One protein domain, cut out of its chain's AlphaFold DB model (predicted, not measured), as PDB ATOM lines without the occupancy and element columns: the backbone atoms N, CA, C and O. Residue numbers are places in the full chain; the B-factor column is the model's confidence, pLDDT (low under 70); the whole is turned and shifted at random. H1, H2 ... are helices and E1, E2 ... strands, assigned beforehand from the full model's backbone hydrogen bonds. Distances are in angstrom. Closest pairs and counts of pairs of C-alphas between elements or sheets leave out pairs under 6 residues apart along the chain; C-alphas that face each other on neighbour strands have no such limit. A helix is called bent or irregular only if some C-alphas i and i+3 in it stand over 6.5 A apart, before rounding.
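Overview. This is residues 26 to 141 of the 318 residues of an uncharacterized protein of Amanita muscaria Koide BX008 (UniProt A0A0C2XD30). A bent helix, H3, folds back on itself as two arms side by side; H2 and H4 pack on these arms from two sides, and H1 packs slantwise on residues 105 to 110 of the second arm, H3b. The small hairpin of E1 and E2 packs on H4 and the first residues of H3a, while residues 136 to 141, with H5, stick out. The printed part has 116 residues, mostly helix, with five named helices and two named strands in the order H1 H2 E1 E2 H3 H4 H5; the sheet E1 - E2 is antiparallel. It is compact, with a radius of gyration of the C-alphas of 13.5 A and spans of 40 by 34 by 26 A.

Arrangement. Start at the antiparallel hairpin of E1, residues 70 to 73, and E2, residues 76 to 79: N 71 and O 78 are within hydrogen-bond range at 2.8 A. Next find the hub, H3, residues 80 to 110, assigned as one helix by its hydrogen bonds but bent, with C-alphas 94 and 97 9.4 A apart. Its arms H3a, residues 80 to 94, and H3b, residues 97 to 110, touch at a shallow tilt of 23 degrees, opposite ways, the closest C-alphas being those of Ala 91 and Lys 100, 4.8 A apart. H3a is itself irregular, with C-alphas 89 and 92 7.1 A apart. H2, residues 48 to 64, touches H3b at a steep tilt of 48 degrees, the same way, closest at the C-alphas of Ala 55 and Ala 104, 5.3 A. H4, residues 117 to 135, touches H3a with residues 124 to 132 alone, closest at the C-alphas of Ala 80 and Ala 128, 5.5 A. H3b and H4 form a helical hairpin at a steep tilt of 43 degrees, closest at the C-alphas of Cys 110 and Ala 123, 5.2 A. The closest C-alphas of E1 and H4 are those of Ile 71 and His 125, 6.6 A. H1, residues 32 to 43, touches H3b at a steep tilt of 49 degrees, closest at the C-alphas of Tyr 38 and Ala 109, 5.1 A. H5, residues 137 to 140, meets H4 only through their link. Every O i to N i+4 pair is within hydrogen-bond range in H1, H2, H3b and H4, and 9 of 11 in H3a; H5 is too short for such a pair.

Along the chain. Find C-alpha 32 at (178.060, 149.889, 138.816), where H1 begins its 16.1 A. H2 measures 24.5 A, H3a and H3b 20.3 A each, and H4 26.3 A, ending at C-alpha 135, (176.025, 158.368, 157.054).

Size, cuts and confidence. The C-alphas farthest apart, of Lys 45 and Gly 75, are 39.7 A apart. The printed part has no cut; the link from H3 to H4 is short and the others are tight. Low pLDDT, under 70, marks residues 26, 29 to 30, 114 to 115 and 141.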
ATOM      1  N   SER A  26     181.664 145.996 150.134       56.38
ATOM      2  CA  SER A  26     181.253 146.663 148.906       56.38
ATOM      3  C   SER A  26     180.314 147.811 149.271       56.38
ATOM      4  O   SER A  26     179.184 147.583 149.693       56.38
ATOM      5  N   VAL A  27     180.779 149.051 149.123       70.88
ATOM      6  CA  VAL A  27     179.918 150.225 149.242       70.88
ATOM      7  C   VAL A  27     178.894 150.129 148.117       70.88
ATOM      8  O   VAL A  27     179.208 150.438 146.966       70.88
ATOM      9  N   ILE A  28     177.683 149.655 148.423       76.06
ATOM     10  CA  ILE A  28     176.720 149.269 147.383       76.06
ATOM     11  C   ILE A  28     176.376 150.449 146.472       76.06
ATOM     12  O   ILE A  28     176.270 150.271 145.260       76.06
ATOM     13  N   THR A  29     176.332 151.666 147.025       64.38
ATOM     14  CA  THR A  29     176.066 152.915 146.292       64.38
ATOM     15  C   THR A  29     177.130 153.249 145.241       64.38
ATOM     16  O   THR A  29     176.880 154.032 144.323       64.38
ATOM     17  N   VAL A  30     178.311 152.636 145.334       64.69
ATOM     18  CA  VAL A  30     179.432 152.814 144.404       64.69
ATOM     19  C   VAL A  30     179.512 151.664 143.391       64.69
ATOM     20  O   VAL A  30     180.256 151.749 142.416       64.69
ATOM     21  N   THR A  31     178.723 150.597 143.555       80.12
ATOM     22  CA  THR A  31     178.704 149.498 142.582       80.12
ATOM     23  C   THR A  31     178.015 149.922 141.285       80.12
ATOM     24  O   THR A  31     176.935 150.519 141.294       80.12
ATOM     25  N   GLU A  32     178.606 149.561 140.144       83.81
ATOM     26  CA  GLU A  32     178.060 149.889 138.816       83.81
ATOM     27  C   GLU A  32     176.630 149.355 138.634       83.81
ATOM     28  O   GLU A  32     175.772 150.026 138.059       83.81
ATOM     29  N   ASN A  33     176.342 148.168 139.179       86.31
ATOM     30  CA  ASN A  33     175.021 147.544 139.099       86.31
ATOM     31  C   ASN A  33     173.954 148.322 139.875       86.31
ATOM     32  O   ASN A  33     172.833 148.472 139.385       86.31
ATOM     33  N   PHE A  34     174.276 148.804 141.078       88.75
ATOM     34  CA  PHE A  34     173.359 149.640 141.846       88.75
ATOM     35  C   PHE A  34     173.129 150.975 141.140       88.75
ATOM     36  O   PHE A  34     171.982 151.346 140.914       88.75
ATOM     37  N   GLN A  35     174.194 151.660 140.712       89.44
ATOM     38  CA  GLN A  35     174.080 152.960 140.038       89.44
ATOM     39  C   GLN A  35     173.275 152.881 138.742       89.44
ATOM     40  O   GLN A  35     172.445 153.752 138.469       89.44
ATOM     41  N   LYS A  36     173.474 151.814 137.961       92.38
ATOM     42  CA  LYS A  36     172.686 151.552 136.758       92.38
ATOM     43  C   LYS A  36     171.199 151.423 137.091       92.38
ATOM     44  O   LYS A  36     170.394 152.140 136.504       92.38
ATOM     45  N   ARG A  37     170.838 150.573 138.059       91.25
ATOM     46  CA  ARG A  37     169.436 150.372 138.470       91.25
ATOM     47  C   ARG A  37     168.815 151.631 139.063       91.25
ATOM     48  O   ARG A  37     167.701 151.989 138.696       91.25
ATOM     49  N   TYR A  38     169.552 152.332 139.917       92.31
ATOM     50  CA  TYR A  38     169.136 153.614 140.476       92.31
ATOM     51  C   TYR A  38     168.779 154.600 139.354       92.31
ATOM     52  O   TYR A  38     167.677 155.140 139.329       92.31
ATOM     53  N   THR A  39     169.669 154.762 138.371       93.62
ATOM     54  CA  THR A  39     169.459 155.669 137.230       93.62
ATOM     55  C   THR A  39     168.295 155.217 136.344       93.62
ATOM     56  O   THR A  39     167.521 156.039 135.853       93.62
ATOM     57  N   GLU A  40     168.125 153.910 136.136       94.38
ATOM     58  CA  GLU A  40     166.989 153.351 135.395       94.38
ATOM     59  C   GLU A  40     165.648 153.629 136.088       94.38
ATOM     60  O   GLU A  40     164.672 153.944 135.410       94.38
ATOM     61  N   ILE A  41     165.574 153.539 137.417       93.38
ATOM     62  CA  ILE A  41     164.352 153.847 138.173       93.38
ATOM     63  C   ILE A  41     164.098 155.357 138.192       93.38
ATOM     64  O   ILE A  41     162.982 155.794 137.906       93.38
ATOM     65  N   ASP A  42     165.129 156.156 138.463       91.81
ATOM     66  CA  ASP A  42     165.013 157.614 138.538       91.81
ATOM     67  C   ASP A  42     164.603 158.224 137.184       91.81
ATOM     68  O   ASP A  42     163.687 159.047 137.094       91.81
ATOM     69  N   SER A  43     165.178 157.720 136.085       93.38
ATOM     70  CA  SER A  43     164.853 158.172 134.724       93.38
ATOM     71  C   SER A  43     163.428 157.837 134.271       93.38
ATOM     72  O   SER A  43     162.881 158.557 133.430       93.38
ATOM     73  N   LYS A  44     162.786 156.806 134.842       93.00
ATOM     74  CA  LYS A  44     161.372 156.480 134.572       93.00
ATOM     75  C   LYS A  44     160.408 157.537 135.118       93.00
ATOM     76  O   LYS A  44     159.244 157.528 134.728       93.00
ATOM     77  N   LYS A  45     160.872 158.445 135.991       91.25
ATOM     78  CA  LYS A  45     160.071 159.519 136.603       91.25
ATOM     79  C   LYS A  45     158.763 159.012 137.215       91.25
ATOM     80  O   LYS A  45     157.721 159.655 137.086       91.25
ATOM     81  N   LEU A  46     158.825 157.861 137.887       94.50
ATOM     82  CA  LEU A  46     157.675 157.325 138.609       94.50
ATOM     83  C   LEU A  46     157.161 158.357 139.632       94.50
ATOM     84  O   LEU A  46     157.970 159.090 140.230       94.50
ATOM     85  N   PRO A  47     155.837 158.446 139.846       97.31
ATOM     86  CA  PRO A  47     155.273 159.267 140.909       97.31
ATOM     87  C   PRO A  47     155.909 158.931 142.264       97.31
ATOM     88  O   PRO A  47     156.152 157.768 142.573       97.31
ATOM     89  N   LEU A  48     156.182 159.952 143.087       96.81
ATOM     90  CA  LEU A  48     156.890 159.762 144.363       96.81
ATOM     91  C   LEU A  48     156.160 158.777 145.288       96.81
ATOM     92  O   LEU A  48     156.794 157.919 145.890       96.81
ATOM     93  N   HIS A  49     154.831 158.865 145.357       97.50
ATOM     94  CA  HIS A  49     154.020 157.991 146.206       97.50
ATOM     95  C   HIS A  49     154.110 156.507 145.814       97.50
ATOM     96  O   HIS A  49     154.064 155.653 146.693       97.50
ATOM     97  N   GLU A  50     154.281 156.188 144.525       97.38
ATOM     98  CA  GLU A  50     154.465 154.804 144.067       97.38
ATOM     99  C   GLU A  50     155.828 154.260 144.509       97.38
ATOM    100  O   GLU A  50     155.906 153.152 145.035       97.38
ATOM    101  N   LEU A  51     156.897 155.056 144.367       96.81
ATOM    102  CA  LEU A  51     158.237 154.683 144.841       96.81
ATOM    103  C   LEU A  51     158.265 154.467 146.354       96.81
ATOM    104  O   LEU A  51     158.839 153.488 146.823       96.81
ATOM    105  N   VAL A  52     157.636 155.373 147.104       97.81
ATOM    106  CA  VAL A  52     157.507 155.283 148.563       97.81
ATOM    107  C   VAL A  52     156.763 154.011 148.958       97.81
ATOM    108  O   VAL A  52     157.276 153.235 149.758       97.81
ATOM    109  N   SER A  53     155.613 153.738 148.337       97.69
ATOM    110  CA  SER A  53     154.825 152.540 148.640       97.69
ATOM    111  C   SER A  53     155.584 151.243 148.336       97.69
ATOM    112  O   SER A  53     155.508 150.294 149.115       97.69
ATOM    113  N   HIS A  54     156.349 151.192 147.241       96.19
ATOM    114  CA  HIS A  54     157.197 150.038 146.939       96.19
ATOM    115  C   HIS A  54     158.334 149.875 147.954       96.19
ATOM    116  O   HIS A  54     158.567 148.769 148.433       96.19
ATOM    117  N   ALA A  55     159.021 150.965 148.307       97.00
ATOM    118  CA  ALA A  55     160.093 150.931 149.296       97.00
ATOM    119  C   ALA A  55     159.592 150.443 150.666       97.00
ATOM    120  O   ALA A  55     160.236 149.596 151.281       97.00
ATOM    121  N   GLU A  56     158.428 150.921 151.114       97.56
ATOM    122  CA  GLU A  56     157.778 150.471 152.352       97.56
ATOM    123  C   GLU A  56     157.458 148.972 152.317       97.56
ATOM    124  O   GLU A  56     157.761 148.267 153.276       97.56
ATOM    125  N   CYS A  57     156.949 148.464 151.189       96.06
ATOM    126  CA  CYS A  57     156.685 147.034 151.018       96.06
ATOM    127  C   CYS A  57     157.957 146.186 151.192       96.06
ATOM    128  O   CYS A  57     157.914 145.161 151.869       96.06
ATOM    129  N   PHE A  58     159.092 146.615 150.629       95.38
ATOM    130  CA  PHE A  58     160.363 145.893 150.775       95.38
ATOM    131  C   PHE A  58     160.931 145.974 152.196       95.38
ATOM    132  O   PHE A  58     161.506 145.003 152.685       95.38
ATOM    133  N   ILE A  59     160.751 147.107 152.879       96.50
ATOM    134  CA  ILE A  59     161.123 147.251 154.294       96.50
ATOM    135  C   ILE A  59     160.287 146.300 155.166       96.50
ATOM    136  O   ILE A  59     160.830 145.656 156.063       96.50
ATOM    137  N   ASP A  60     158.978 146.216 154.925       95.62
ATOM    138  CA  ASP A  60     158.072 145.339 155.675       95.62
ATOM    139  C   ASP A  60     158.365 143.852 155.413       95.62
ATOM    140  O   ASP A  60     158.373 143.054 156.352       95.62
ATOM    141  N   GLU A  61     158.650 143.484 154.159       93.75
ATOM    142  CA  GLU A  61     159.056 142.126 153.777       93.75
ATOM    143  C   GLU A  61     160.340 141.711 154.505       93.75
ATOM    144  O   GLU A  61     160.349 140.678 155.179       93.75
ATOM    145  N   LEU A  62     161.371 142.562 154.475       94.25
ATOM    146  CA  LEU A  62     162.635 142.341 155.181       94.25
ATOM    147  C   LEU A  62     162.426 142.149 156.694       94.25
ATOM    148  O   LEU A  62     162.956 141.207 157.280       94.25
ATOM    149  N   GLY A  63     161.594 142.986 157.323       94.12
ATOM    150  CA  GLY A  63     161.281 142.882 158.753       94.12
ATOM    151  C   GLY A  63     160.449 141.651 159.139       94.12
ATOM    152  O   GLY A  63     160.397 141.281 160.314       94.12
ATOM    153  N   SER A  64     159.797 140.995 158.174       94.19
ATOM    154  CA  SER A  64     159.016 139.777 158.412       94.19
ATOM    155  C   SER A  64     159.873 138.501 158.462       94.19
ATOM    156  O   SER A  64     159.442 137.488 159.025       94.19
ATOM    157  N   GLU A  65     161.103 138.541 157.934       90.44
ATOM    158  CA  GLU A  65     162.011 137.393 157.899       90.44
ATOM    159  C   GLU A  65     162.780 137.218 159.221       90.44
ATOM    160  O   GLU A  65     163.805 137.850 159.488       90.44
ATOM    161  N   GLN A  66     162.307 136.299 160.068       86.25
ATOM    162  CA  GLN A  66     162.943 136.023 161.360       86.25
ATOM    163  C   GLN A  66     164.410 135.588 161.219       86.25
ATOM    164  O   GLN A  66     164.723 134.574 160.596       86.25
ATOM    165  N   GLY A  67     165.298 136.324 161.892       87.56
ATOM    166  CA  GLY A  67     166.714 135.978 162.044       87.56
ATOM    167  C   GLY A  67     167.604 136.332 160.854       87.56
ATOM    168  O   GLY A  67     168.807 136.091 160.933       87.56
ATOM    169  N   LYS A  68     167.044 136.903 159.784       90.06
ATOM    170  CA  LYS A  68     167.818 137.343 158.619       90.06
ATOM    171  C   LYS A  68     168.056 138.837 158.562       90.06
ATOM    172  O   LYS A  68     168.976 139.219 157.876       90.06
ATOM    173  N   ASP A  69     167.308 139.635 159.310       93.25
ATOM    174  CA  ASP A  69     167.355 141.100 159.275       93.25
ATOM    175  C   ASP A  69     168.522 141.733 160.077       93.25
ATOM    176  O   ASP A  69     168.673 142.950 160.156       93.25
ATOM    177  N   GLU A  70     169.400 140.937 160.688       94.81
ATOM    178  CA  GLU A  70     170.519 141.486 161.460       94.81
ATOM    179  C   GLU A  70     171.691 141.924 160.568       94.81
ATOM    180  O   GLU A  70     172.257 141.131 159.816       94.81
ATOM    181  N   ILE A  71     172.141 143.168 160.740       92.62
ATOM    182  CA  ILE A  71     173.427 143.667 160.237       92.62
ATOM    183  C   ILE A  71     174.371 143.974 161.400       92.62
ATOM    184  O   ILE A  71     173.966 144.486 162.444       92.62
ATOM    185  N   GLY A  72     175.654 143.661 161.226       86.62
ATOM    186  CA  GLY A  72     176.698 143.959 162.205       86.62
ATOM    187  C   GLY A  72     177.457 145.234 161.852       86.62
ATOM    188  O   GLY A  72     177.954 145.372 160.737       86.62
ATOM    189  N   TYR A  73     177.625 146.140 162.813       81.06
ATOM    190  CA  TYR A  73     178.509 147.295 162.679       81.06
ATOM    191  C   TYR A  73     179.272 147.524 163.986       81.06
ATOM    192  O   TYR A  73     178.685 147.786 165.028       81.06
ATOM    193  N   ARG A  74     180.609 147.415 163.930       75.50
ATOM    194  CA  ARG A  74     181.524 147.601 165.080       75.50
ATOM    195  C   ARG A  74     181.215 146.730 166.310       75.50
ATOM    196  O   ARG A  74     181.434 147.157 167.436       75.50
ATOM    197  N   GLY A  75     180.757 145.501 166.097       83.50
ATOM    198  CA  GLY A  75     180.415 144.578 167.187       83.50
ATOM    199  C   GLY A  75     179.003 144.770 167.739       83.50
ATOM    200  O   GLY A  75     178.515 143.880 168.428       83.50
ATOM    201  N   GLU A  76     178.328 145.853 167.356       84.56
ATOM    202  CA  GLU A  76     176.905 146.048 167.598       84.56
ATOM    203  C   GLU A  76     176.080 145.429 166.470       84.56
ATOM    204  O   GLU A  76     176.527 145.324 165.320       84.56
ATOM    205  N   LYS A  77     174.862 145.009 166.809       90.50
ATOM    206  CA  LYS A  77     173.899 144.432 165.872       90.50
ATOM    207  C   LYS A  77     172.703 145.356 165.722       90.50
ATOM    208  O   LYS A  77     172.146 145.817 166.713       90.50
ATOM    209  N   PHE A  78     172.282 145.568 164.484       90.62
ATOM    210  CA  PHE A  78     171.137 146.401 164.138       90.62
ATOM    211  C   PHE A  78     170.174 145.619 163.255       90.62
ATOM    212  O   PHE A  78     170.578 144.704 162.544       90.62
ATOM    213  N   GLN A  79     168.904 146.001 163.304       96.00
ATOM    214  CA  GLN A  79     167.876 145.520 162.387       96.00
ATOM    215  C   GLN A  79     167.957 146.334 161.087       96.00
ATOM    216  O   GLN A  79     167.827 147.564 161.128       96.00
ATOM    217  N   ALA A  80     168.201 145.688 159.947       95.75
ATOM    218  CA  ALA A  80     168.366 146.345 158.654       95.75
ATOM    219  C   ALA A  80     167.096 147.108 158.255       95.75
ATOM    220  O   ALA A  80     167.181 148.293 157.926       95.75
ATOM    221  N   HIS A  81     165.913 146.501 158.396       96.94
ATOM    222  CA  HIS A  81     164.632 147.170 158.157       96.94
ATOM    223  C   HIS A  81     164.454 148.399 159.052       96.94
ATOM    224  O   HIS A  81     163.889 149.395 158.606       96.94
ATOM    225  N   GLY A  82     164.960 148.370 160.290       96.44
ATOM    226  CA  GLY A  82     164.918 149.508 161.207       96.44
ATOM    227  C   GLY A  82     165.727 150.699 160.688       96.44
ATOM    228  O   GLY A  82     165.242 151.829 160.697       96.44
ATOM    229  N   VAL A  83     166.929 150.441 160.162       95.56
ATOM    230  CA  VAL A  83     167.771 151.465 159.523       95.56
ATOM    231  C   VAL A  83     167.104 152.011 158.264       95.56
ATOM    232  O   VAL A  83     166.996 153.228 158.107       95.56
ATOM    233  N   LEU A  84     166.648 151.129 157.369       96.88
ATOM    234  CA  LEU A  84     166.013 151.534 156.113       96.88
ATOM    235  C   LEU A  84     164.746 152.357 156.372       96.88
ATOM    236  O   LEU A  84     164.544 153.384 155.726       96.88
ATOM    237  N   ARG A  85     163.934 151.948 157.354       97.94
ATOM    238  CA  ARG A  85     162.733 152.667 157.790       97.94
ATOM    239  C   ARG A  85     163.071 154.047 158.336       97.94
ATOM    240  O   ARG A  85     162.480 155.017 157.879       97.94
ATOM    241  N   ALA A  86     164.050 154.153 159.235       96.12
ATOM    242  CA  ALA A  86     164.462 155.438 159.798       96.12
ATOM    243  C   ALA A  86     164.959 156.406 158.710       96.12
ATOM    244  O   ALA A  86     164.530 157.560 158.661       96.12
ATOM    245  N   MET A  87     165.806 155.926 157.792       96.00
ATOM    246  CA  MET A  87     166.258 156.719 156.643       96.00
ATOM    247  C   MET A  87     165.070 157.132 155.765       96.00
ATOM    248  O   MET A  87     164.961 158.286 155.363       96.00
ATOM    249  N   HIS A  88     164.138 156.223 155.483       97.19
ATOM    250  CA  HIS A  88     162.969 156.517 154.661       97.19
ATOM    251  C   HIS A  88     162.021 157.540 155.304       97.19
ATOM    252  O   HIS A  88     161.572 158.468 154.630       97.19
ATOM    253  N   GLU A  89     161.693 157.390 156.586       96.75
ATOM    254  CA  GLU A  89     160.765 158.262 157.318       96.75
ATOM    255  C   GLU A  89     161.316 159.681 157.483       96.75
ATOM    256  O   GLU A  89     160.576 160.647 157.294       96.75
ATOM    257  N   HIS A  90     162.617 159.826 157.747       95.25
ATOM    258  CA  HIS A  90     163.232 161.131 158.000       95.25
ATOM    259  C   HIS A  90     163.755 161.851 156.749       95.25
ATOM    260  O   HIS A  90     164.051 163.045 156.822       95.25
ATOM    261  N   ALA A  91     163.813 161.184 155.592       95.69
ATOM    262  CA  ALA A  91     164.343 161.762 154.356       95.69
ATOM    263  C   ALA A  91     163.651 163.070 153.929       95.69
ATOM    264  O   ALA A  91     164.309 163.990 153.448       95.69
ATOM    265  N   GLU A  92     162.335 163.180 154.135       94.94
ATOM    266  CA  GLU A  92     161.584 164.394 153.789       94.94
ATOM    267  C   GLU A  92     161.966 165.584 154.679       94.94
ATOM    268  O   GLU A  92     162.118 166.701 154.189       94.94
ATOM    269  N   GLY A  93     162.208 165.354 155.972       89.38
ATOM    270  CA  GLY A  93     162.682 166.404 156.878       89.38
ATOM    271  C   GLY A  93     164.109 166.866 156.569       89.38
ATOM    272  O   GLY A  93     164.470 167.997 156.887       89.38
ATOM    273  N   CYS A  94     164.915 166.008 155.940       88.56
ATOM    274  CA  CYS A  94     166.308 166.299 155.617       88.56
ATOM    275  C   CYS A  94     166.492 166.952 154.241       88.56
ATOM    276  O   CYS A  94     167.282 167.882 154.123       88.56
ATOM    277  N   GLY A  95     165.789 166.472 153.214       92.38
ATOM    278  CA  GLY A  95     165.952 166.913 151.825       92.38
ATOM    279  C   GLY A  95     164.638 167.173 151.085       92.38
ATOM    280  O   GLY A  95     164.643 167.284 149.856       92.38
ATOM    281  N   GLY A  96     163.502 167.239 151.782       94.81
ATOM    282  CA  GLY A  96     162.186 167.385 151.160       94.81
ATOM    283  C   GLY A  96     161.835 166.212 150.238       94.81
ATOM    284  O   GLY A  96     162.283 165.078 150.429       94.81
ATOM    285  N   GLU A  97     161.064 166.492 149.185       95.75
ATOM    286  CA  GLU A  97     160.666 165.474 148.201       95.75
ATOM    287  C   GLU A  97     161.859 164.815 147.495       95.75
ATOM    288  O   GLU A  97     161.788 163.635 147.152       95.75
ATOM    289  N   TYR A  98     162.954 165.552 147.276       95.31
ATOM    290  CA  TYR A  98     164.137 165.018 146.600       95.31
ATOM    291  C   TYR A  98     164.865 163.994 147.478       95.31
ATOM    292  O   TYR A  98     165.118 162.882 147.018       95.31
ATOM    293  N   GLY A  99     165.088 164.307 148.760       95.62
ATOM    294  CA  GLY A  99     165.638 163.350 149.725       95.62
ATOM    295  C   GLY A  99     164.752 162.111 149.866       95.62
ATOM    296  O   GLY A  99     165.234 160.979 149.791       95.62
ATOM    297  N   LYS A 100     163.427 162.306 149.975       97.50
ATOM    298  CA  LYS A 100     162.455 161.201 150.027       97.50
ATOM    299  C   LYS A 100     162.525 160.317 148.780       97.50
ATOM    300  O   LYS A 100     162.540 159.091 148.898       97.50
ATOM    301  N   ARG A 101     162.610 160.931 147.594       96.94
ATOM    302  CA  ARG A 101     162.759 160.228 146.316       96.94
ATOM    303  C   ARG A 101     164.059 159.440 146.262       96.94
ATOM    304  O   ARG A 101     164.004 158.269 145.911       96.94
ATOM    305  N   TYR A 102     165.194 160.045 146.615       96.06
ATOM    306  CA  TYR A 102     166.486 159.358 146.647       96.06
ATOM    307  C   TYR A 102     166.409 158.083 147.487       96.06
ATOM    308  O   TYR A 102     166.747 157.003 147.003       96.06
ATOM    309  N   THR A 103     165.905 158.193 148.716       97.00
ATOM    310  CA  THR A 103     165.840 157.067 149.650       97.00
ATOM    311  C   THR A 103     164.929 155.955 149.135       97.00
ATOM    312  O   THR A 103     165.333 154.792 149.112       97.00
ATOM    313  N   ALA A 104     163.730 156.297 148.652       97.62
ATOM    314  CA  ALA A 104     162.801 155.320 148.086       97.62
ATOM    315  C   ALA A 104     163.368 154.646 146.821       97.62
ATOM    316  O   ALA A 104     163.301 153.424 146.684       97.62
ATOM    317  N   THR A 105     163.989 155.419 145.924       96.75
ATOM    318  CA  THR A 105     164.645 154.904 144.714       96.75
ATOM    319  C   THR A 105     165.814 153.984 145.057       96.75
ATOM    320  O   THR A 105     165.942 152.932 144.441       96.75
ATOM    321  N   ALA A 106     166.649 154.337 146.040       96.25
ATOM    322  CA  ALA A 106     167.773 153.513 146.482       96.25
ATOM    323  C   ALA A 106     167.310 152.141 146.997       96.25
ATOM    324  O   ALA A 106     167.879 151.126 146.604       96.25
ATOM    325  N   ILE A 107     166.240 152.104 147.796       96.56
ATOM    326  CA  ILE A 107     165.637 150.852 148.283       96.56
ATOM    327  C   ILE A 107     165.082 150.036 147.110       96.56
ATOM    328  O   ILE A 107     165.405 148.859 146.964       96.56
ATOM    329  N   CYS A 108     164.308 150.667 146.222       95.94
ATOM    330  CA  CYS A 108     163.759 149.994 145.043       95.94
ATOM    331  C   CYS A 108     164.862 149.461 144.111       95.94
ATOM    332  O   CYS A 108     164.697 148.413 143.493       95.94
ATOM    333  N   ALA A 109     165.998 150.157 144.020       95.12
ATOM    334  CA  ALA A 109     167.137 149.755 143.201       95.12
ATOM    335  C   ALA A 109     167.848 148.502 143.727       95.12
ATOM    336  O   ALA A 109     168.575 147.874 142.957       95.12
ATOM    337  N   CYS A 110     167.648 148.107 144.989       94.06
ATOM    338  CA  CYS A 110     168.178 146.847 145.514       94.06
ATOM    339  C   CYS A 110     167.450 145.628 144.933       94.06
ATOM    340  O   CYS A 110     168.079 144.589 144.718       94.06
ATOM    341  N   VAL A 111     166.179 145.774 144.560       89.38
ATOM    342  CA  VAL A 111     165.332 144.675 144.081       89.38
ATOM    343  C   VAL A 111     165.659 144.316 142.633       89.38
ATOM    344  O   VAL A 111     165.895 145.183 141.786       89.38
ATOM    345  N   LYS A 112     165.749 143.017 142.339       81.69
ATOM    346  CA  LYS A 112     165.941 142.509 140.972       81.69
ATOM    347  C   LYS A 112     164.596 142.101 140.372       81.69
ATOM    348  O   LYS A 112     163.764 141.510 141.049       81.69
ATOM    349  N   ASP A 113     164.424 142.321 139.067       74.25
ATOM    350  CA  ASP A 113     163.185 142.032 138.316       74.25
ATOM    351  C   ASP A 113     162.753 140.542 138.309       74.25
ATOM    352  O   ASP A 113     161.734 140.198 137.706       74.25
ATOM    353  N   LYS A 114     163.524 139.618 138.910       59.62
ATOM    354  CA  LYS A 114     163.263 138.171 138.861       59.62
ATOM    355  C   LYS A 114     163.650 137.455 140.159       59.62
ATOM    356  O   LYS A 114     164.818 137.158 140.348       59.62
ATOM    357  N   GLN A 115     162.628 137.122 140.952       56.78
ATOM    358  CA  GLN A 115     162.425 135.914 141.782       56.78
ATOM    359  C   GLN A 115     163.497 135.415 142.766       56.78
ATOM    360  O   GLN A 115     163.188 134.488 143.516       56.78
ATOM    361  N   ASP A 116     164.692 135.990 142.814       74.38
ATOM    362  CA  ASP A 116     165.683 135.650 143.827       74.38
ATOM    363  C   ASP A 116     165.530 136.585 145.032       74.38
ATOM    364  O   ASP A 116     166.044 137.709 145.065       74.38
ATOM    365  N   GLY A 117     164.720 136.136 145.994       81.25
ATOM    366  CA  GLY A 117     164.505 136.857 147.246       81.25
ATOM    367  C   GLY A 117     165.801 137.021 148.042       81.25
ATOM    368  O   GLY A 117     166.001 138.064 148.650       81.25
ATOM    369  N   GLU A 118     166.723 136.055 147.972       86.56
ATOM    370  CA  GLU A 118     167.964 136.073 148.754       86.56
ATOM    371  C   GLU A 118     168.899 137.200 148.295       86.56
ATOM    372  O   GLU A 118     169.305 138.030 149.104       86.56
ATOM    373  N   GLU A 119     169.122 137.338 146.984       88.44
ATOM    374  CA  GLU A 119     169.937 138.435 146.439       88.44
ATOM    375  C   GLU A 119     169.351 139.828 146.731       88.44
ATOM    376  O   GLU A 119     170.083 140.818 146.807       88.44
ATOM    377  N   THR A 120     168.023 139.925 146.848       90.75
ATOM    378  CA  THR A 120     167.347 141.183 147.185       90.75
ATOM    379  C   THR A 120     167.579 141.550 148.649       90.75
ATOM    380  O   THR A 120     167.904 142.704 148.937       90.75
ATOM    381  N   LEU A 121     167.463 140.578 149.557       90.75
ATOM    382  CA  LEU A 121     167.730 140.769 150.984       90.75
ATOM    383  C   LEU A 121     169.186 141.177 151.218       90.75
ATOM    384  O   LEU A 121     169.427 142.169 151.903       90.75
ATOM    385  N   ASP A 122     170.138 140.499 150.574       90.69
ATOM    386  CA  ASP A 122     171.562 140.840 150.663       90.69
ATOM    387  C   ASP A 122     171.827 142.282 150.198       90.69
ATOM    388  O   ASP A 122     172.522 143.048 150.867       90.69
ATOM    389  N   ALA A 123     171.211 142.711 149.091       92.81
ATOM    390  CA  ALA A 123     171.356 144.081 148.603       92.81
ATOM    391  C   ALA A 123     170.739 145.128 149.553       92.81
ATOM    392  O   ALA A 123     171.263 146.238 149.681       92.81
ATOM    393  N   LEU A 124     169.626 144.809 150.220       94.69
ATOM    394  CA  LEU A 124     169.022 145.678 151.237       94.69
ATOM    395  C   LEU A 124     169.886 145.750 152.503       94.69
ATOM    396  O   LEU A 124     170.057 146.834 153.066       94.69
ATOM    397  N   HIS A 125     170.483 144.628 152.907       93.75
ATOM    398  CA  HIS A 125     171.456 144.554 153.995       93.75
ATOM    399  C   HIS A 125     172.676 145.420 153.716       93.75
ATOM    400  O   HIS A 125     173.060 146.244 154.550       93.75
ATOM    401  N   ASP A 126     173.246 145.292 152.522       92.50
ATOM    402  CA  ASP A 126     174.385 146.087 152.083       92.50
ATOM    403  C   ASP A 126     174.047 147.581 152.022       92.50
ATOM    404  O   ASP A 126     174.881 148.418 152.381       92.50
ATOM    405  N   LEU A 127     172.824 147.944 151.616       94.62
ATOM    406  CA  LEU A 127     172.359 149.333 151.627       94.62
ATOM    407  C   LEU A 127     172.245 149.875 153.054       94.62
ATOM    408  O   LEU A 127     172.782 150.947 153.339       94.62
ATOM    409  N   ALA A 128     171.615 149.125 153.960       94.88
ATOM    410  CA  ALA A 128     171.494 149.499 155.364       94.88
ATOM    411  C   ALA A 128     172.875 149.637 156.028       94.88
ATOM    412  O   ALA A 128     173.163 150.649 156.669       94.88
ATOM    413  N   ALA A 129     173.769 148.670 155.809       92.19
ATOM    414  CA  ALA A 129     175.142 148.711 156.295       92.19
ATOM    415  C   ALA A 129     175.921 149.892 155.698       92.19
ATOM    416  O   ALA A 129     176.670 150.563 156.414       92.19
ATOM    417  N   THR A 130     175.725 150.194 154.411       91.75
ATOM    418  CA  THR A 130     176.328 151.354 153.740       91.75
ATOM    419  C   THR A 130     175.856 152.655 154.378       91.75
ATOM    420  O   THR A 130     176.693 153.492 154.715       91.75
ATOM    421  N   TRP A 131     174.554 152.819 154.620       92.94
ATOM    422  CA  TRP A 131     174.025 153.998 155.301       92.94
ATOM    423  C   TRP A 131     174.544 154.113 156.730       92.94
ATOM    424  O   TRP A 131     175.091 155.154 157.063       92.94
ATOM    425  N   VAL A 132     174.513 153.063 157.554       90.62
ATOM    426  CA  VAL A 132     175.079 153.133 158.917       90.62
ATOM    427  C   VAL A 132     176.564 153.503 158.883       90.62
ATOM    428  O   VAL A 132     176.999 154.392 159.608       90.62
ATOM    429  N   SER A 133     177.355 152.857 158.028       86.88
ATOM    430  CA  SER A 133     178.808 153.059 158.005       86.88
ATOM    431  C   SER A 133     179.239 154.418 157.456       86.88
ATOM    432  O   SER A 133     180.216 154.972 157.959       86.88
ATOM    433  N   HIS A 134     178.523 154.955 156.465       86.44
ATOM    434  CA  HIS A 134     178.902 156.177 155.755       86.44
ATOM    435  C   HIS A 134     178.096 157.397 156.202       86.44
ATOM    436  O   HIS A 134     178.657 158.475 156.353       86.44
ATOM    437  N   PHE A 135     176.805 157.258 156.502       82.88
ATOM    438  CA  PHE A 135     176.025 158.368 157.054       82.88
ATOM    439  C   PHE A 135     176.526 158.746 158.451       82.88
ATOM    440  O   PHE A 135     176.712 159.924 158.739       82.88
ATOM    441  N   LEU A 136     176.848 157.759 159.300       81.06
ATOM    442  CA  LEU A 136     177.413 158.037 160.627       81.06
ATOM    443  C   LEU A 136     178.888 158.456 160.586       81.06
ATOM    444  O   LEU A 136     179.421 158.925 161.592       81.06
ATOM    445  N   PHE A 137     179.558 158.321 159.439       76.81
ATOM    446  CA  PHE A 137     180.972 158.658 159.286       76.81
ATOM    447  C   PHE A 137     181.254 160.122 159.641       76.81
ATOM    448  O   PHE A 137     182.233 160.402 160.330       76.81
ATOM    449  N   ILE A 138     180.355 161.045 159.274       77.25
ATOM    450  CA  ILE A 138     180.512 162.478 159.585       77.25
ATOM    451  C   ILE A 138     180.445 162.800 161.075       77.25
ATOM    452  O   ILE A 138     180.916 163.847 161.490       77.25
ATOM    453  N   PHE A 139     179.878 161.915 161.886       77.38
ATOM    454  CA  PHE A 139     179.812 162.080 163.337       77.38
ATOM    455  C   PHE A 139     180.930 161.302 164.043       77.38
ATOM    456  O   PHE A 139     181.272 161.588 165.181       77.38
ATOM    457  N   LYS A 140     181.514 160.300 163.372       71.88
ATOM    458  CA  LYS A 140     182.506 159.379 163.949       71.88
ATOM    459  C   LYS A 140     183.938 159.653 163.530       71.88
ATOM    460  O   LYS A 140     184.840 159.074 164.136       71.88
ATOM    461  N   CYS A 141     184.179 160.475 162.509       64.56
ATOM    462  CA  CYS A 141     185.518 160.892 162.111       64.56
ATOM    463  C   CYS A 141     186.188 161.734 163.204       64.56
ATOM    464  O   CYS A 141     186.432 162.927 163.047       64.56
TER     465      CYS A 141